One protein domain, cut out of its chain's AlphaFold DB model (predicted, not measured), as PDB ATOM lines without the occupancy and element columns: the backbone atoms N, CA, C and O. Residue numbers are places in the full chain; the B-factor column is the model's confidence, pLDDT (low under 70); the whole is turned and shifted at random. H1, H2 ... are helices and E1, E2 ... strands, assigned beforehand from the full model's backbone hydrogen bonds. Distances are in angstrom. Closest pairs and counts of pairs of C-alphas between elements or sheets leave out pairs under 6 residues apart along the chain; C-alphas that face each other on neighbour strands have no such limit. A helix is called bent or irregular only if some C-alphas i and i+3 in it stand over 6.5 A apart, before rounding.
ATOM      1  N   LYS A  51     142.865 167.299 162.335       95.75
ATOM      2  CA  LYS A  51     142.067 168.259 161.569       95.75
ATOM      3  C   LYS A  51     142.689 169.637 161.649       95.75
ATOM      4  O   LYS A  51     142.896 170.148 162.747       95.75
ATOM      5  N   LEU A  52     142.962 170.235 160.491       94.38
ATOM      6  CA  LEU A  52     143.297 171.652 160.402       94.38
ATOM      7  C   LEU A  52     142.075 172.468 160.835       94.38
ATOM      8  O   LEU A  52     140.973 172.249 160.335       94.38
ATOM      9  N   ILE A  53     142.277 173.376 161.784       91.62
ATOM     10  CA  ILE A  53     141.247 174.314 162.217       91.62
ATOM     11  C   ILE A  53     141.402 175.580 161.390       91.62
ATOM     12  O   ILE A  53     142.483 176.168 161.368       91.62
ATOM     13  N   ASP A  54     140.326 175.984 160.721       85.06
ATOM     14  CA  ASP A  54     140.292 177.257 160.014       85.06
ATOM     15  C   ASP A  54     140.180 178.399 161.025       85.06
ATOM     16  O   ASP A  54     139.310 178.404 161.900       85.06
ATOM     17  N   ILE A  55     141.114 179.340 160.956       78.25
ATOM     18  CA  ILE A  55     141.264 180.376 161.966       78.25
ATOM     19  C   ILE A  55     140.823 181.714 161.384       78.25
ATOM     20  O   ILE A  55     141.611 182.449 160.794       78.25
ATOM     21  N   HIS A  56     139.554 182.054 161.604       70.94
ATOM     22  CA  HIS A  56     138.973 183.309 161.121       70.94
ATOM     23  C   HIS A  56     139.117 184.468 162.116       70.94
ATOM     24  O   HIS A  56     139.306 185.616 161.719       70.94
ATOM     25  N   SER A  57     139.006 184.184 163.417       74.00
ATOM     26  CA  SER A  57     139.172 185.159 164.500       74.00
ATOM     27  C   SER A  57     139.384 184.462 165.850       74.00
ATOM     28  O   SER A  57     139.059 183.283 166.020       74.00
ATOM     29  N   SER A  58     139.898 185.198 166.838       73.06
ATOM     30  CA  SER A  58     140.057 184.691 168.210       73.06
ATOM     31  C   SER A  58     138.726 184.347 168.870       73.06
ATOM     32  O   SER A  58     138.624 183.340 169.575       73.06
ATOM     33  N   ASP A  59     137.700 185.162 168.628       76.75
ATOM     34  CA  ASP A  59     136.371 184.974 169.207       76.75
ATOM     35  C   ASP A  59     135.706 183.736 168.624       76.75
ATOM     36  O   ASP A  59     135.073 182.970 169.352       76.75
ATOM     37  N   TRP A  60     135.897 183.496 167.323       82.62
ATOM     38  CA  TRP A  60     135.409 182.291 166.674       82.62
ATOM     39  C   TRP A  60     136.096 181.046 167.236       82.62
ATOM     40  O   TRP A  60     135.398 180.127 167.655       82.62
ATOM     41  N   ILE A  61     137.432 181.030 167.334       83.81
ATOM     42  CA  ILE A  61     138.159 179.893 167.926       83.81
ATOM     43  C   ILE A  61     137.657 179.620 169.344       83.81
ATOM     44  O   ILE A  61     137.375 178.480 169.706       83.81
ATOM     45  N   SER A  62     137.532 180.668 170.154       80.44
ATOM     46  CA  SER A  62     137.168 180.515 171.560       80.44
ATOM     47  C   SER A  62     135.752 179.966 171.704       80.44
ATOM     48  O   SER A  62     135.532 179.027 172.469       80.44
ATOM     49  N   ASN A  63     134.796 180.509 170.944       81.00
ATOM     50  CA  ASN A  63     133.382 180.168 171.072       81.00
ATOM     51  C   ASN A  63     132.966 178.907 170.306       81.00
ATOM     52  O   ASN A  63     132.038 178.233 170.748       81.00
ATOM     53  N   ASN A  64     133.634 178.577 169.196       84.50
ATOM     54  CA  ASN A  64     133.245 177.467 168.323       84.50
ATOM     55  C   ASN A  64     134.181 176.268 168.413       84.50
ATOM     56  O   ASN A  64     133.703 175.135 168.354       84.50
ATOM     57  N   GLU A  65     135.484 176.492 168.582       90.56
ATOM     58  CA  GLU A  65     136.454 175.405 168.638       90.56
ATOM     59  C   GLU A  65     136.709 174.986 170.087       90.56
ATOM     60  O   GLU A  65     136.254 173.921 170.508       90.56
ATOM     61  N   PHE A  66     137.358 175.829 170.892       89.50
ATOM     62  CA  PHE A  66     137.790 175.437 172.236       89.50
ATOM     63  C   PHE A  66     136.623 175.206 173.201       89.50
ATOM     64  O   PHE A  66     136.643 174.243 173.967       89.50
ATOM     65  N   ARG A  67     135.558 176.016 173.145       87.31
ATOM     66  CA  ARG A  67     134.387 175.822 174.014       87.31
ATOM     67  C   ARG A  67     133.649 174.503 173.754       87.31
ATOM     68  O   ARG A  67     133.152 173.907 174.714       87.31
ATOM     69  N   ASN A  68     133.583 174.056 172.498       90.12
ATOM     70  CA  ASN A  68     132.829 172.864 172.093       90.12
ATOM     71  C   ASN A  68     133.666 171.578 172.137       90.12
ATOM     72  O   ASN A  68     133.121 170.495 172.320       90.12
ATOM     73  N   ASN A  69     134.990 171.688 172.024       91.06
ATOM     74  CA  ASN A  69     135.909 170.551 171.947       91.06
ATOM     75  C   ASN A  69     136.749 170.415 173.224       91.06
ATOM     76  O   ASN A  69     137.976 170.268 173.189       91.06
ATOM     77  N   LYS A  70     136.082 170.476 174.381       86.94
ATOM     78  CA  LYS A  70     136.722 170.263 175.687       86.94
ATOM     79  C   LYS A  70     137.407 168.894 175.727       86.94
ATOM     80  O   LYS A  70     136.953 167.956 175.074       86.94
ATOM     81  N   ASN A  71     138.495 168.770 176.486       89.94
ATOM     82  CA  ASN A  71     139.334 167.565 176.575       89.94
ATOM     83  C   ASN A  71     140.087 167.143 175.299       89.94
ATOM     84  O   ASN A  71     140.832 166.161 175.359       89.94
ATOM     85  N   LYS A  72     139.929 167.833 174.164       95.56
ATOM     86  CA  LYS A  72     140.674 167.502 172.944       95.56
ATOM     87  C   LYS A  72     142.128 167.958 173.031       95.56
ATOM     88  O   LYS A  72     142.463 168.919 173.730       95.56
ATOM     89  N   TRP A  73     142.978 167.234 172.311       96.88
ATOM     90  CA  TRP A  73     144.380 167.578 172.127       96.88
ATOM     91  C   TRP A  73     144.549 168.445 170.892       96.88
ATOM     92  O   TRP A  73     143.849 168.275 169.892       96.88
ATOM     93  N   TYR A  74     145.508 169.353 170.972       95.62
ATOM     94  CA  TYR A  74     145.837 170.278 169.908       95.62
ATOM     95  C   TYR A  74     147.338 170.306 169.687       95.62
ATOM     96  O   TYR A  74     148.129 170.108 170.614       95.62
ATOM     97  N   ILE A  75     147.716 170.613 168.453       94.81
ATOM     98  CA  ILE A  75     149.049 171.101 168.130       94.81
ATOM     99  C   ILE A  75     148.922 172.440 167.422       94.81
ATOM    100  O   ILE A  75     148.033 172.647 166.596       94.81
ATOM    101  N   MET A  76     149.841 173.346 167.718       91.12
ATOM    102  CA  MET A  76     149.953 174.610 167.005       91.12
ATOM    103  C   MET A  76     151.379 174.832 166.540       91.12
ATOM    104  O   MET A  76     152.320 174.497 167.256       91.12
ATOM    105  N   PHE A  77     151.542 175.426 165.361       88.38
ATOM    106  CA  PHE A  77     152.842 175.922 164.928       88.38
ATOM    107  C   PHE A  77     153.018 177.347 165.452       88.38
ATOM    108  O   PHE A  77     152.375 178.282 164.963       88.38
ATOM    109  N   ALA A  78     153.846 177.502 166.481       88.00
ATOM    110  CA  ALA A  78     153.904 178.714 167.281       88.00
ATOM    111  C   ALA A  78     155.319 179.054 167.746       88.00
ATOM    112  O   ALA A  78     156.164 178.175 167.913       88.00
ATOM    113  N   LYS A  79     155.559 180.337 168.009       88.06
ATOM    114  CA  LYS A  79     156.724 180.815 168.757       88.06
ATOM    115  C   LYS A  79     156.274 181.334 170.116       88.06
ATOM    116  O   LYS A  79     155.204 181.924 170.246       88.06
ATOM    117  N   LYS A  80     157.102 181.145 171.139       89.50
ATOM    118  CA  LYS A  80     156.902 181.816 172.428       89.50
ATOM    119  C   LYS A  80     157.166 183.313 172.238       89.50
ATOM    120  O   LYS A  80     158.075 183.660 171.485       89.50
ATOM    121  N   ARG A  81     156.424 184.191 172.923       82.75
ATOM    122  CA  ARG A  81     156.490 185.661 172.750       82.75
ATOM    123  C   ARG A  81     157.916 186.235 172.755       82.75
ATOM    124  O   ARG A  81     158.230 187.112 171.962       82.75
ATOM    125  N   ASN A  82     158.790 185.688 173.598       82.69
ATOM    126  CA  ASN A  82     160.171 186.156 173.779       82.69
ATOM    127  C   ASN A  82     161.200 185.334 172.976       82.69
ATOM    128  O   ASN A  82     162.373 185.283 173.334       82.69
ATOM    129  N   THR A  83     160.764 184.628 171.932       83.94
ATOM    130  CA  THR A  83     161.615 183.775 171.089       83.94
ATOM    131  C   THR A  83     161.286 183.996 169.621       83.94
ATOM    132  O   THR A  83     160.150 184.320 169.287       83.94
ATOM    133  N   ASN A  84     162.246 183.753 168.732       80.44
ATOM    134  CA  ASN A  84     162.018 183.836 167.285       80.44
ATOM    135  C   ASN A  84     161.760 182.469 166.633       80.44
ATOM    136  O   ASN A  84     161.362 182.402 165.472       80.44
ATOM    137  N   ASN A  85     161.927 181.386 167.392       82.19
ATOM    138  CA  ASN A  85     161.863 180.028 166.874       82.19
ATOM    139  C   ASN A  85     160.442 179.482 166.933       82.19
ATOM    140  O   ASN A  85     159.915 179.195 168.011       82.19
ATOM    141  N   PHE A  86     159.847 179.295 165.758       83.25
ATOM    142  CA  PHE A  86     158.592 178.572 165.637       83.25
ATOM    143  C   PHE A  86     158.816 177.066 165.780       83.25
ATOM    144  O   PHE A  86     159.748 176.499 165.207       83.25
ATOM    145  N   ASN A  87     157.937 176.413 166.531       85.38
ATOM    146  CA  ASN A  87     157.915 174.973 166.740       85.38
ATOM    147  C   ASN A  87     156.468 174.488 166.862       85.38
ATOM    148  O   ASN A  87     155.558 175.282 167.097       85.38
ATOM    149  N   PHE A  88     156.257 173.177 166.737       89.00
ATOM    150  CA  PHE A  88     154.984 172.594 167.138       89.00
ATOM    151  C   PHE A  88     154.899 172.507 168.654       89.00
ATOM    152  O   PHE A  88     155.820 172.028 169.315       89.00
ATOM    153  N   ILE A  89     153.776 172.967 169.187       91.50
ATOM    154  CA  ILE A  89     153.466 172.937 170.608       91.50
ATOM    155  C   ILE A  89     152.206 172.112 170.773       91.50
ATOM    156  O   ILE A  89     151.164 172.477 170.232       91.50
ATOM    157  N   LYS A  90     152.324 171.000 171.499       94.44
ATOM    158  CA  LYS A  90     151.204 170.136 171.870       94.44
ATOM    159  C   LYS A  90     150.630 170.585 173.203       94.44
ATOM    160  O   LYS A  90     151.385 170.841 174.138       94.44
ATOM    161  N   PHE A  91     149.311 170.652 173.291       94.12
ATOM    162  CA  PHE A  91     148.610 171.021 174.516       94.12
ATOM    163  C   PHE A  91     147.219 170.398 174.550       94.12
ATOM    164  O   PHE A  91     146.649 170.053 173.509       94.12
ATOM    165  N   LYS A  92     146.666 170.250 175.752       94.38
ATOM    166  CA  LYS A  92     145.263 169.885 175.931       94.38
ATOM    167  C   LYS A  92     144.436 171.162 176.028       94.38
ATOM    168  O   LYS A  92     144.914 172.159 176.556       94.38
ATOM    169  N   ASN A  93     143.191 171.144 175.556       91.56
ATOM    170  CA  ASN A  93     142.288 172.299 175.670       91.56
ATOM    171  C   ASN A  93     142.217 172.848 177.110       91.56
ATOM    172  O   ASN A  93     142.265 174.051 177.337       91.56
ATOM    173  N   ASP A  94     142.213 171.951 178.094       89.06
ATOM    174  CA  ASP A  94     142.128 172.308 179.512       89.06
ATOM    175  C   ASP A  94     143.374 173.067 180.026       89.06
ATOM    176  O   ASP A  94     143.322 173.682 181.088       89.06
ATOM    177  N   ASP A  95     144.487 173.060 179.278       90.06
ATOM    178  CA  ASP A  95     145.699 173.831 179.591       90.06
ATOM    179  C   ASP A  95     145.582 175.317 179.195       90.06
ATOM    180  O   ASP A  95     146.455 176.124 179.539       90.06
ATOM    181  N   ILE A  96     144.539 175.690 178.443       88.19
ATOM    182  CA  ILE A  96     144.328 177.059 177.972       88.19
ATOM    183  C   ILE A  96     143.868 177.920 179.145       88.19
ATOM    184  O   ILE A  96     142.750 177.792 179.640       88.19
ATOM    185  N   ASN A  97     144.710 178.865 179.558       83.06
ATOM    186  CA  ASN A  97     144.321 179.832 180.581       83.06
ATOM    187  C   ASN A  97     143.450 180.935 179.989       83.06
ATOM    188  O   ASN A  97     142.436 181.308 180.578       83.06
ATOM    189  N   LYS A  98     143.883 181.490 178.850       74.94
ATOM    190  CA  LYS A  98     143.203 182.578 178.141       74.94
ATOM    191  C   LYS A  98     143.552 182.544 176.646       74.94
ATOM    192  O   LYS A  98     144.733 182.658 176.309       74.94
ATOM    193  N   PRO A  99     142.563 182.451 175.745       67.44
ATOM    194  CA  PRO A  99     142.744 182.853 174.355       67.44
ATOM    195  C   PRO A  99     142.682 184.390 174.276       67.44
ATOM    196  O   PRO A  99     141.802 184.997 174.885       67.44
ATOM    197  N   TRP A 100     143.619 185.046 173.584       67.06
ATOM    198  CA  TRP A 100     143.573 186.505 173.382       67.06
ATOM    199  C   TRP A 100     143.613 186.855 171.896       67.06
ATOM    200  O   TRP A 100     144.092 186.086 171.062       67.06
ATOM    201  N   SER A 101     143.046 188.011 171.579       64.81
ATOM    202  CA  SER A 101     142.769 188.478 170.226       64.81
ATOM    203  C   SER A 101     144.009 188.877 169.427       64.81
ATOM    204  O   SER A 101     145.100 189.045 169.976       64.81
ATOM    205  N   LEU A 102     143.788 188.954 168.108       53.56
ATOM    206  CA  LEU A 102     144.691 189.365 167.026       53.56
ATOM    207  C   LEU A 102     145.850 190.245 167.515       53.56
ATOM    208  O   LEU A 102     145.632 191.347 168.013       53.56
ATOM    209  N   GLY A 103     147.079 189.752 167.359       51.69
ATOM    210  CA  GLY A 103     148.222 190.652 167.291       51.69
ATOM    211  C   GLY A 103     148.236 191.355 165.935       51.69
ATOM    212  O   GLY A 103     147.667 190.843 164.963       51.69
ATOM    213  N   ASP A 104     148.917 192.496 165.857       47.59
ATOM    214  CA  ASP A 104     149.316 193.066 164.571       47.59
ATOM    215  C   ASP A 104     149.987 191.968 163.712       47.59
ATOM    216  O   ASP A 104     150.650 191.071 164.240       47.59
ATOM    217  N   GLU A 105     149.773 192.002 162.391       51.00
ATOM    218  CA  GLU A 105     150.273 191.019 161.401       51.00
ATOM    219  C   GLU A 105     149.508 189.681 161.264       51.00
ATOM    220  O   GLU A 105     150.030 188.723 160.691       51.00
ATOM    221  N   GLY A 106     148.258 189.578 161.735       56.75
ATOM    222  CA  GLY A 106     147.413 188.402 161.455       56.75
ATOM    223  C   GLY A 106     147.857 187.122 162.176       56.75
ATOM    224  O   GLY A 106     147.604 186.014 161.701       56.75
ATOM    225  N   SER A 107     148.538 187.275 163.314       63.78
ATOM    226  CA  SER A 107     148.964 186.176 164.185       63.78
ATOM    227  C   SER A 107     148.089 186.089 165.442       63.78
ATOM    228  O   SER A 107     147.665 187.105 166.002       63.78
ATOM    229  N   PHE A 108     147.792 184.863 165.884       78.00
ATOM    230  CA  PHE A 108     146.913 184.612 167.028       78.00
ATOM    231  C   PHE A 108     147.718 184.397 168.309       78.00
ATOM    232  O   PHE A 108     148.803 183.814 168.290       78.00
ATOM    233  N   ASN A 109     147.178 184.867 169.436       83.00
ATOM    234  CA  ASN A 109     147.802 184.749 170.749       83.00
ATOM    235  C   ASN A 109     147.063 183.727 171.612       83.00
ATOM    236  O   ASN A 109     145.845 183.793 171.769       83.00
ATOM    237  N   ILE A 110     147.801 182.825 172.251       86.50
ATOM    238  CA  ILE A 110     147.234 181.919 173.252       86.50
ATOM    239  C   ILE A 110     148.135 181.841 174.479       86.50
ATOM    240  O   ILE A 110     149.362 181.818 174.357       86.50
ATOM    241  N   SER A 111     147.516 181.821 175.661       88.75
ATOM    242  CA  SER A 111     148.206 181.568 176.921       88.75
ATOM    243  C   SER A 111     147.992 180.126 177.368       88.75
ATOM    244  O   SER A 111     146.855 179.710 177.609       88.75
ATOM    245  N   LEU A 112     149.093 179.386 177.492       89.50
ATOM    246  CA  LEU A 112     149.132 178.011 177.986       89.50
ATOM    247  C   LEU A 112     150.004 177.963 179.238       89.50
ATOM    248  O   LEU A 112     151.175 178.336 179.185       89.50
ATOM    249  N   LYS A 113     149.450 177.508 180.363       85.25
ATOM    250  CA  LYS A 113     150.137 177.421 181.669       85.25
ATOM    251  C   LYS A 113     150.903 178.701 182.057       85.25
ATOM    252  O   LYS A 113     152.004 178.635 182.591       85.25
ATOM    253  N   GLY A 114     150.325 179.869 181.772       83.38
ATOM    254  CA  GLY A 114     150.926 181.181 182.055       83.38
ATOM    255  C   GLY A 114     151.937 181.689 181.016       83.38
ATOM    256  O   GLY A 114     152.406 182.820 181.136       83.38
ATOM    257  N   GLU A 115     152.232 180.915 179.971       88.31
ATOM    258  CA  GLU A 115     153.163 181.282 178.901       88.31
ATOM    259  C   GLU A 115     152.424 181.705 177.631       88.31
ATOM    260  O   GLU A 115     151.414 181.107 177.263       88.31
ATOM    261  N   TRP A 116     152.926 182.739 176.951       88.19
ATOM    262  CA  TRP A 116     152.284 183.314 175.765       88.19
ATOM    263  C   TRP A 116     152.934 182.859 174.465       88.19
ATOM    264  O   TRP A 116     154.157 182.942 174.296       88.19
ATOM    265  N   TYR A 117     152.086 182.469 173.518       88.56
ATOM    266  CA  TYR A 117     152.490 181.965 172.215       88.56
ATOM    267  C   TYR A 117     151.818 182.731 171.085       88.56
ATOM    268  O   TYR A 117     150.599 182.904 171.081       88.56
ATOM    269  N   TRP A 118     152.633 183.123 170.109       86.94
ATOM    270  CA  TRP A 118     152.189 183.554 168.794       86.94
ATOM    271  C   TRP A 118     152.097 182.339 167.906       86.94
ATOM    272  O   TRP A 118     153.124 181.757 167.545       86.94
ATOM    273  N   PHE A 119     150.877 181.959 167.564       85.25
ATOM    274  CA  PHE A 119     150.647 180.843 166.681       85.25
ATOM    275  C   PHE A 119     150.088 181.295 165.353       85.25
ATOM    276  O   PHE A 119     149.401 182.305 165.196       85.25
ATOM    277  N   ASN A 120     150.477 180.491 164.392       81.06
ATOM    278  CA  ASN A 120     150.133 180.627 163.014       81.06
ATOM    279  C   ASN A 120     148.997 179.631 162.766       81.06
ATOM    280  O   ASN A 120     147.857 180.036 162.567       81.06
ATOM    281  N   TRP A 121     149.293 178.328 162.804       86.06
ATOM    282  CA  TRP A 121     148.361 177.270 162.395       86.06
ATOM    283  C   TRP A 121     147.957 176.433 163.609       86.06
ATOM    284  O   TRP A 121     148.772 176.248 164.519       86.06
ATOM    285  N   LEU A 122     146.736 175.899 163.601       91.44
ATOM    286  CA  LEU A 122     146.171 175.090 164.680       91.44
ATOM    287  C   LEU A 122     145.572 173.804 164.112       91.44
ATOM    288  O   LEU A 122     144.832 173.839 163.132       91.44
ATOM    289  N   TYR A 123     145.855 172.683 164.764       94.88
ATOM    290  CA  TYR A 123     145.292 171.386 164.414       94.88
ATOM    291  C   TYR A 123     144.697 170.727 165.655       94.88
ATOM    292  O   TYR A 123     145.334 170.710 166.712       94.88
ATOM    293  N   ARG A 124     143.494 170.166 165.522       96.50
ATOM    294  CA  ARG A 124     142.837 169.358 166.554       96.50
ATOM    295  C   ARG A 124     143.076 167.878 166.293       96.50
ATOM    296  O   ARG A 124     142.988 167.422 165.157       96.50
ATOM    297  N   TRP A 125     143.301 167.126 167.357       97.56
ATOM    298  CA  TRP A 125     143.291 165.673 167.349       97.56
ATOM    299  C   TRP A 125     141.905 165.123 167.700       97.56
ATOM    300  O   TRP A 125     141.401 165.353 168.801       97.56
ATOM    301  N   ASP A 126     141.304 164.356 166.790       95.94
ATOM    302  CA  ASP A 126     140.011 163.694 166.999       95.94
ATOM    303  C   ASP A 126     140.121 162.249 167.514       95.94
ATOM    304  O   ASP A 126     139.088 161.625 167.769       95.94
ATOM    305  N   GLY A 127     141.334 161.726 167.720       94.31
ATOM    306  CA  GLY A 127     141.545 160.415 168.338       94.31
ATOM    307  C   GLY A 127     141.213 160.376 169.837       94.31
ATOM    308  O   GLY A 127     140.939 161.397 170.473       94.31
ATOM    309  N   ASN A 128     141.224 159.164 170.400       92.56
ATOM    310  CA  ASN A 128     140.808 158.908 171.788       92.56
ATOM    311  C   ASN A 128     141.960 159.001 172.801       92.56
ATOM    312  O   ASN A 128     141.718 159.214 173.986       92.56
ATOM    313  N   SER A 129     143.200 158.825 172.346       93.44
ATOM    314  CA  SER A 129     144.420 158.892 173.154       93.44
ATOM    315  C   SER A 129     145.167 160.206 172.936       93.44
ATOM    316  O   SER A 129     144.869 160.961 172.011       93.44
ATOM    317  N   GLU A 130     146.156 160.486 173.784       95.25
ATOM    318  CA  GLU A 130     147.091 161.585 173.550       95.25
ATOM    319  C   GLU A 130     147.929 161.316 172.287       95.25
ATOM    320  O   GLU A 130     148.522 160.239 172.174       95.25
ATOM    321  N   PRO A 131     148.003 162.267 171.342       95.56
ATOM    322  CA  PRO A 131     148.770 162.078 170.125       95.56
ATOM    323  C   PRO A 131     150.261 162.342 170.343       95.56
ATOM    324  O   PRO A 131     150.686 163.053 171.268       95.56
ATOM    325  N   GLN A 132     151.069 161.822 169.426       93.75
ATOM    326  CA  GLN A 132     152.464 162.220 169.280       93.75
ATOM    327  C   GLN A 132     152.565 163.531 168.483       93.75
ATOM    328  O   GLN A 132     151.629 163.939 167.798       93.75
ATOM    329  N   ILE A 133     153.690 164.239 168.605       91.38
ATOM    330  CA  ILE A 133     153.916 165.471 167.832       91.38
ATOM    331  C   ILE A 133     154.344 165.074 166.412       91.38
ATOM    332  O   ILE A 133     155.273 164.270 166.288       91.38
ATOM    333  N   PRO A 134     153.732 165.636 165.353       91.19
ATOM    334  CA  PRO A 134     154.175 165.399 163.985       91.19
ATOM    335  C   PRO A 134     155.660 165.697 163.776       91.19
ATOM    336  O   PRO A 134     156.232 166.610 164.377       91.19
ATOM    337  N   THR A 135     156.289 164.938 162.883       91.19
ATOM    338  CA  THR A 135     157.670 165.190 162.464       91.19
ATOM    339  C   THR A 135     157.699 166.304 161.431       91.19
ATOM    340  O   THR A 135     156.870 166.348 160.523       91.19
ATOM    341  N   VAL A 136     158.669 167.204 161.574       85.06
ATOM    342  CA  VAL A 136     158.816 168.383 160.723       85.06
ATOM    343  C   VAL A 136     160.198 168.401 160.114       85.06
ATOM    344  O   VAL A 136     161.198 168.233 160.813       85.06
ATOM    345  N   ASP A 137     160.255 168.659 158.816       83.38
ATOM    346  CA  ASP A 137     161.507 168.937 158.140       83.38
ATOM    347  C   ASP A 137     162.066 170.284 158.626       83.38
ATOM    348  O   ASP A 137     161.475 171.347 158.430       83.38
ATOM    349  N   ASN A 138     163.230 170.241 159.273       72.69
ATOM    350  CA  ASN A 138     163.834 171.421 159.893       72.69
ATOM    351  C   ASN A 138     164.292 172.486 158.879       72.69
ATOM    352  O   ASN A 138     164.493 173.632 159.277       72.69
ATOM    353  N   LYS A 139     164.463 172.128 157.598       74.31
ATOM    354  CA  LYS A 139     164.891 173.049 156.535       74.31
ATOM    355  C   LYS A 139     163.718 173.763 155.872       74.31
ATOM    356  O   LYS A 139     163.902 174.849 155.343       74.31
ATOM    357  N   THR A 140     162.533 173.162 155.869       76.38
ATOM    358  CA  THR A 140     161.364 173.650 155.119       76.38
ATOM    359  C   THR A 140     160.166 173.983 156.006       76.38
ATOM    360  O   THR A 140     159.241 174.651 155.550       76.38
ATOM    361  N   GLY A 141     160.156 173.516 157.258       75.56
ATOM    362  CA  GLY A 141     159.030 173.657 158.181       75.56
ATOM    363  C   GLY A 141     157.816 172.786 157.825       75.56
ATOM    364  O   GLY A 141     156.771 172.914 158.461       75.56
ATOM    365  N   LYS A 142     157.929 171.908 156.819       85.19
ATOM    366  CA  LYS A 142     156.846 171.020 156.372       85.19
ATOM    367  C   LYS A 142     156.668 169.838 157.314       85.19
ATOM    368  O   LYS A 142     157.657 169.281 157.787       85.19
ATOM    369  N   ILE A 143     155.424 169.418 157.527       88.81
ATOM    370  CA  ILE A 143     155.135 168.181 158.255       88.81
ATOM    371  C   ILE A 143     155.425 167.007 157.317       88.81
ATOM    372  O   ILE A 143     154.819 166.894 156.249       88.81
ATOM    373  N   THR A 144     156.358 166.145 157.709       91.12
ATOM    374  CA  THR A 144     156.756 164.953 156.945       91.12
ATOM    375  C   THR A 144     156.086 163.677 157.446       91.12
ATOM    376  O   THR A 144     155.987 162.716 156.691       91.12
ATOM    377  N   ASP A 145     155.598 163.673 158.687       93.38
ATOM    378  CA  ASP A 145     154.872 162.552 159.289       93.38
ATOM    379  C   ASP A 145     153.903 163.079 160.354       93.38
ATOM    380  O   ASP A 145     154.326 163.770 161.280       93.38
ATOM    381  N   TRP A 146     152.615 162.758 160.232       91.56
ATOM    382  CA  TRP A 146     151.562 163.218 161.141       91.56
ATOM    383  C   TRP A 146     151.471 162.437 162.457       91.56
ATOM    384  O   TRP A 146     150.774 162.897 163.359       91.56
TER     385      TRP A 146
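This is residues 51 to 146 of the 148 residues of the protein "Spiroplasmavirus-related protein" of Spiroplasma melliferum (UniProt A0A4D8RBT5). A strongly twisted antiparallel sheet of six strands folds over along its length, with E2 and E3 in one part, E4 and E5 in another, and the long bent strand E6 joining them. H1 packs on this sheet mainly at E4, and after E6 a long tail leads away to a small turn ending in E7, apart from the other named elements. The 96 printed residues hold one named helix and seven named strands, in the order E1 H1 E2 E3 E4 E5 E6 E7, and the class is mostly strand. The whole is compact, with a radius of gyration of the C-alphas of 12.8 A and spans of 35 by 34 by 24 A.

E1, residues 51 to 53, begins at C-alpha 51, (142.067, 168.259, 161.569), and is 6.1 A long. H1, residues 58 to 66, is 10.3 A long and irregular, but only just: C-alphas 63 and 66 are 6.6 A apart. E2, residues 73 to 80, is 19.0 A long and bends by 74 degrees at residue 77. E3 is residues 87 to 92, 16.4 A; E4 is residues 96 to 103, 17.7 A; E5 is residues 107 to 112, 16.0 A. E6, residues 115 to 125, is 21.8 A long, bends by 98 degrees at residue 120 and ends at C-alpha 125, (143.291, 165.673, 167.349). E7, residues 143 to 145, is 5.7 A long and ends at C-alpha 145, (154.872, 162.552, 159.289).

The sheet is branched, and E6 has three neighbours. E1 and E5 lie on one side of E6, E2 on the other side. N 53 and O 122 are 2.9 A apart between E1 and E6. Between E2 and E6, N 77 and O 121 are 3.0 A apart. E2 and E3 form a hairpin, with N 76 and O 89 at 3.0 A. E4, E5 and E6 are a meander, each strand the antiparallel neighbour of the one before. In its two hairpins, N 100 and O 109 of E4 and E5 are 3.1 A apart, and N 110 and O 117 of E5 and E6 are 3.0 A apart. H1 is on the sheet; its closest C-alphas to E4 are those of Ser 58 and Ser 101, 5.1 A apart. In H1, 4 of 5 O i to N i+4 pairs are within hydrogen-bond range. E7 pairs with no named strand; residues 135 to 136 pair with it, antiparallel.

The C-alphas farthest apart, those of Asp 104 and Asn 128, are 35.9 A apart. The printed part has no cut. The link from E6 to E7, residues 126 to 142, is long. The mean pLDDT of the printed part is 84.6, and residues 99 to 107 are under 70.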